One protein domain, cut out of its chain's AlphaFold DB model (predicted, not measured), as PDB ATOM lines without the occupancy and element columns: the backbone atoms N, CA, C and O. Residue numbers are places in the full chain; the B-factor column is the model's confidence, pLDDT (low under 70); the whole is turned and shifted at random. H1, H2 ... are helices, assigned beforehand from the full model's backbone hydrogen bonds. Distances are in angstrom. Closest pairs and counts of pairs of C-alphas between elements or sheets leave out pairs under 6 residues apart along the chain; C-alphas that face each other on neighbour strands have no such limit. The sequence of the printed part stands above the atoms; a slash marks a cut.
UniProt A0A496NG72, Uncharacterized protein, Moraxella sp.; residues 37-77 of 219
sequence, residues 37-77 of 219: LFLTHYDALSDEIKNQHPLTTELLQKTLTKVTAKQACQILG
ATOM      1  N   LEU A  37      70.494  10.302-152.698       91.88
ATOM      2  CA  LEU A  37      69.098   9.858-152.677       91.88
ATOM      3  C   LEU A  37      68.418  10.336-151.391       91.88
ATOM      4  O   LEU A  37      68.969  10.162-150.304       91.88
ATOM      5  N   PHE A  38      67.210  10.887-151.503       93.31
ATOM      6  CA  PHE A  38      66.422  11.326-150.351       93.31
ATOM      7  C   PHE A  38      66.302  10.230-149.286       93.31
ATOM      8  O   PHE A  38      66.452  10.506-148.097       93.31
ATOM      9  N   LEU A  39      66.138   8.971-149.710       92.50
ATOM     10  CA  LEU A  39      66.098   7.822-148.805       92.50
ATOM     11  C   LEU A  39      67.359   7.710-147.931       92.50
ATOM     12  O   LEU A  39      67.264   7.439-146.743       92.50
ATOM     13  N   THR A  40      68.541   8.003-148.477       89.44
ATOM     14  CA  THR A  40      69.812   7.964-147.737       89.44
ATOM     15  C   THR A  40      69.906   9.042-146.654       89.44
ATOM     16  O   THR A  40      70.628   8.862-145.669       89.44
ATOM     17  N   HIS A  41      69.215  10.169-146.827       90.19
ATOM     18  CA  HIS A  41      69.075  11.184-145.780       90.19
ATOM     19  C   HIS A  41      68.069  10.742-144.722       90.19
ATOM     20  O   HIS A  41      68.361  10.842-143.535       90.19
ATOM     21  N   TYR A  42      66.930  10.194-145.150       91.06
ATOM     22  CA  TYR A  42      65.889   9.693-144.254       91.06
ATOM     23  C   TYR A  42      66.387   8.556-143.351       91.06
ATOM     24  O   TYR A  42      66.182   8.586-142.142       91.06
ATOM     25  N   ASP A  43      67.107   7.584-143.912       89.38
ATOM     26  CA  ASP A  43      67.638   6.435-143.173       89.38
ATOM     27  C   ASP A  43      68.647   6.840-142.092       89.38
ATOM     28  O   ASP A  43      68.782   6.132-141.094       89.38
ATOM     29  N   ALA A  44      69.313   7.987-142.255       85.94
ATOM     30  CA  ALA A  44      70.270   8.520-141.289       85.94
ATOM     31  C   ALA A  44      69.614   9.245-140.097       85.94
ATOM     32  O   ALA A  44      70.310   9.583-139.141       85.94
ATOM     33  N   LEU A  45      68.302   9.497-140.141       89.00
ATOM     34  CA  LEU A  45      67.569  10.116-139.037       89.00
ATOM     35  C   LEU A  45      67.408   9.152-137.858       89.00
ATOM     36  O   LEU A  45      67.352   7.930-138.035       89.00
ATOM     37  N   SER A  46      67.275   9.714-136.655       90.06
ATOM     38  CA  SER A  46      66.913   8.942-135.467       90.06
ATOM     39  C   SER A  46      65.505   8.362-135.597       90.06
ATOM     40  O   SER A  46      64.644   8.918-136.287       90.06
ATOM     41  N   ASP A  47      65.247   7.265-134.889       91.56
ATOM     42  CA  ASP A  47      63.923   6.638-134.884       91.56
ATOM     43  C   ASP A  47      62.843   7.585-134.346       91.56
ATOM     44  O   ASP A  47      61.710   7.557-134.814       91.56
ATOM     45  N   GLU A  48      63.193   8.487-133.424       93.25
ATOM     46  CA  GLU A  48      62.283   9.524-132.930       93.25
ATOM     47  C   GLU A  48      61.809  10.456-134.055       93.25
ATOM     48  O   GLU A  48      60.605  10.655-134.221       93.25
ATOM     49  N   ILE A  49      62.733  10.964-134.878       90.00
ATOM     50  CA  ILE A  49      62.386  11.836-136.007       90.00
ATOM     51  C   ILE A  49      61.616  11.046-137.067       90.00
ATOM     52  O   ILE A  49      60.621  11.540-137.591       90.00
ATOM     53  N   LYS A  50      62.015   9.801-137.356       92.56
ATOM     54  CA  LYS A  50      61.291   8.927-138.298       92.56
ATOM     55  C   LYS A  50      59.860   8.633-137.837       92.56
ATOM     56  O   LYS A  50      58.961   8.562-138.668       92.56
ATOM     57  N   ASN A  51      59.635   8.496-136.531       91.94
ATOM     58  CA  ASN A  51      58.302   8.297-135.962       91.94
ATOM     59  C   ASN A  51      57.432   9.560-136.064       91.94
ATOM     60  O   ASN A  51      56.226   9.451-136.275       91.94
ATOM     61  N   GLN A  52      58.029  10.749-135.937       91.88
ATOM     62  CA  GLN A  52      57.333  12.031-136.105       91.88
ATOM     63  C   GLN A  52      57.077  12.374-137.585       91.88
ATOM     64  O   GLN A  52      56.078  13.014-137.906       91.88
ATOM     65  N   HIS A  53      57.949  11.912-138.483       90.00
ATOM     66  CA  HIS A  53      57.903  12.178-139.921       90.00
ATOM     67  C   HIS A  53      57.931  10.870-140.734       90.00
ATOM     68  O   HIS A  53      58.882  10.647-141.480       90.00
ATOM     69  N   PRO A  54      56.919   9.987-140.622       91.12
ATOM     70  CA  PRO A  54      56.930   8.698-141.311       91.12
ATOM     71  C   PRO A  54      56.917   8.864-142.837       91.12
ATOM     72  O   PRO A  54      56.354   9.825-143.365       91.12
ATOM     73  N   LEU A  55      57.476   7.888-143.564       90.88
ATOM     74  CA  LEU A  55      57.439   7.840-145.032       90.88
ATOM     75  C   LEU A  55      55.999   7.704-145.552       90.88
ATOM     76  O   LEU A  55      55.492   6.606-145.775       90.88
ATOM     77  N   THR A  56      55.341   8.840-145.767       90.88
ATOM     78  CA  THR A  56      54.036   8.917-146.427       90.88
ATOM     79  C   THR A  56      54.147   8.520-147.900       90.88
ATOM     80  O   THR A  56      55.231   8.520-148.485       90.88
ATOM     81  N   THR A  57      53.014   8.242-148.548       91.62
ATOM     82  CA  THR A  57      52.969   7.949-149.990       91.62
ATOM     83  C   THR A  57      53.651   9.031-150.836       91.62
ATOM     84  O   THR A  57      54.330   8.710-151.808       91.62
ATOM     85  N   GLU A  58      53.519  10.304-150.456       90.44
ATOM     86  CA  GLU A  58      54.171  11.421-151.148       90.44
ATOM     87  C   GLU A  58      55.699  11.399-150.975       90.44
ATOM     88  O   GLU A  58      56.441  11.579-151.941       90.44
ATOM     89  N   LEU A  59      56.188  11.126-149.760       90.69
ATOM     90  CA  LEU A  59      57.623  11.021-149.488       90.69
ATOM     91  C   LEU A  59      58.243   9.791-150.159       90.69
ATOM     92  O   LEU A  59      59.357   9.867-150.680       90.69
ATOM     93  N   LEU A  60      57.503   8.679-150.228       91.44
ATOM     94  CA  LEU A  60      57.930   7.467-150.928       91.44
ATOM     95  C   LEU A  60      58.219   7.731-152.411       91.44
ATOM     96  O   LEU A  60      59.215   7.226-152.931       91.44
ATOM     97  N   GLN A  61      57.433   8.582-153.078       92.31
ATOM     98  CA  GLN A  61      57.680   8.980-154.473       92.31
ATOM     99  C   GLN A  61      58.993   9.757-154.663       92.31
ATOM    100  O   GLN A  61      59.547   9.770-155.761       92.31
ATOM    101  N   LYS A  62      59.515  10.386-153.602       90.25
ATOM    102  CA  LYS A  62      60.752  11.182-153.627       90.25
ATOM    103  C   LYS A  62      61.996  10.383-153.231       90.25
ATOM    104  O   LYS A  62      63.100  10.901-153.359       90.25
ATOM    105  N   THR A  63      61.859   9.130-152.789       90.19
ATOM    106  CA  THR A  63      62.971   8.293-152.277       90.19
ATOM    107  C   THR A  63      64.171   8.191-153.218       90.19
ATOM    108  O   THR A  63      65.310   8.228-152.752       90.19
ATOM    109  N   LEU A  64      63.928   8.113-154.530       92.00
ATOM    110  CA  LEU A  64      64.974   8.023-155.554       92.00
ATOM    111  C   LEU A  64      65.451   9.390-156.079       92.00
ATOM    112  O   LEU A  64      66.350   9.455-156.919       92.00
ATOM    113  N   THR A  65      64.868  10.497-155.612       93.94
ATOM    114  CA  THR A  65      65.291  11.847-155.996       93.94
ATOM    115  C   THR A  65      66.605  12.197-155.302       93.94
ATOM    116  O   THR A  65      66.738  12.020-154.092       93.94
ATOM    117  N   LYS A  66      67.581  12.708-156.061       93.19
ATOM    118  CA  LYS A  66      68.836  13.216-155.496       93.19
ATOM    119  C   LYS A  66      68.638  14.628-154.953       93.19
ATOM    120  O   LYS A  66      68.232  15.510-155.705       93.19
ATOM    121  N   VAL A  67      68.945  14.833-153.677       93.19
ATOM    122  CA  VAL A  67      68.775  16.101-152.959       93.19
ATOM    123  C   VAL A  67      69.931  16.347-151.985       93.19
ATOM    124  O   VAL A  67      70.590  15.403-151.537       93.19
ATOM    125  N   THR A  68      70.191  17.611-151.659       92.44
ATOM    126  CA  THR A  68      71.133  18.003-150.593       92.44
ATOM    127  C   THR A  68      70.519  17.804-149.204       92.44
ATOM    128  O   THR A  68      69.304  17.616-149.081       92.44
ATOM    129  N   ALA A  69      71.324  17.880-148.141       91.69
ATOM    130  CA  ALA A  69      70.817  17.772-146.768       91.69
ATOM    131  C   ALA A  69      69.788  18.872-146.449       91.69
ATOM    132  O   ALA A  69      68.739  18.614-145.852       91.69
ATOM    133  N   LYS A  70      70.039  20.094-146.939       92.06
ATOM    134  CA  LYS A  70      69.110  21.225-146.821       92.06
ATOM    135  C   LYS A  70      67.776  20.950-147.515       92.06
ATOM    136  O   LYS A  70      66.717  21.166-146.930       92.06
ATOM    137  N   GLN A  71      67.816  20.450-148.749       94.06
ATOM    138  CA  GLN A  71      66.609  20.103-149.503       94.06
ATOM    139  C   GLN A  71      65.841  18.948-148.848       94.06
ATOM    140  O   GLN A  71      64.614  18.977-148.804       94.06
ATOM    141  N   ALA A  72      66.538  17.957-148.289       93.75
ATOM    142  CA  ALA A  72      65.904  16.874-147.546       93.75
ATOM    143  C   ALA A  72      65.176  17.389-146.290       93.75
ATOM    144  O   ALA A  72      64.041  16.979-146.048       93.75
ATOM    145  N   CYS A  73      65.768  18.336-145.547       93.19
ATOM    146  CA  CYS A  73      65.099  18.978-144.408       93.19
ATOM    147  C   CYS A  73      63.803  19.682-144.840       93.19
ATOM    148  O   CYS A  73      62.768  19.522-144.198       93.19
ATOM    149  N   GLN A  74      63.845  20.403-145.966       93.75
ATOM    150  CA  GLN A  74      62.675  21.083-146.531       93.75
ATOM    151  C   GLN A  74      61.573  20.101-146.940       93.75
ATOM    152  O   GLN A  74      60.406  20.344-146.650       93.75
ATOM    153  N   ILE A  75      61.934  18.984-147.580       93.12
ATOM    154  CA  ILE A  75      60.981  17.940-147.985       93.12
ATOM    155  C   ILE A  75      60.314  17.291-146.763       93.12
ATOM    156  O   ILE A  75      59.127  16.983-146.816       93.12
ATOM    157  N   LEU A  76      61.056  17.092-145.670       92.25
ATOM    158  CA  LEU A  76      60.537  16.493-144.433       92.25
ATOM    159  C   LEU A  76      59.795  17.480-143.527       92.25
ATOM    160  O   LEU A  76      59.111  17.050-142.597       92.25
ATOM    161  N   GLY A  77      59.929  18.785-143.774       91.25
ATOM    162  CA  GLY A  77      59.387  19.826-142.901       91.25
ATOM    163  C   GLY A  77      60.082  19.900-141.537       91.25
ATOM    164  O   GLY A  77      59.458  20.313-140.565       91.25
TER     165      GLY A  77
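Overview. This is residues 37 to 77 of the 219 residues of an uncharacterized protein of Moraxella sp. (UniProt A0A496NG72). Three short helices, H1, H3 and H4, make a loose triangle at one end of the domain, and a fourth, H2, sits off at the other end, joined on by the stretches 43 to 46 and 53 to 56. H1 and H4 are the pair in contact, while H3 runs opposite to H4 at a shallow tilt and comes near both. The printed part has 41 residues with four named helices, H1, H2, H3 and H4 in chain order, and no named strand; the class is all helix. The whole is compact, with a radius of gyration of the C-alphas of 9.2 A, and its C-alphas span 24 by 20 by 16 A.

Along the chain. Start at Leu 37, the first printed residue, and find C-alpha 38 at (66.422, 11.326, -150.351), where H1 begins; it holds residues 38 to 42. Read on to H2, residues 47 to 52, which measures 8.6 A from first to last C-alpha and begins at C-alpha 47, at (63.923, 6.638, -134.884). Next comes H3, residues 57 to 62, 9.2 A long. The longest helix is H4, residues 69 to 76, 10.6 A from first to last C-alpha; look for its end at C-alpha 76, at (60.537, 16.493, -144.433).

Arrangement. Begin with H1, which touches H4; their closest C-alphas, those of Phe 38 and Ala 72, are 6.2 A apart. Look next from Phe 38 to Lys 62: these are the closest C-alphas of H1 and H3, 6.5 A apart, and the two helices are close but not clearly touching. H3 and H4 are also close but not clearly touching, with Leu 59 and Ile 75 as their closest C-alphas at 7.8 A; they run opposite ways at a shallow tilt of 19 degrees. H2 touches no helix: it is close to H1 but not clearly touching, with the C-alphas of Tyr 42 and Lys 50 closest at 7.6 A. H2 is apart from H3 and from H4. In the backbones of H1, H2 and H4 every O i to N i+4 pair is within hydrogen-bond range; in H3 it is 1 of 2.

Size, cuts and confidence. The two C-alphas farthest apart are those of Glu 48 and Lys 66, at 23.8 A, and the first and last printed C-alphas, Leu 37 and Gly 77, are 17.0 A apart. The printed part has no cut. The links from H1 to H2 and from H2 to H3 are tight, with 4 residues each, and the link from H3 to H4, with 6 residues, is short; no link is long. In the B-factor column you find a mean pLDDT of the printed part of 91.6, and no printed residue is under 70.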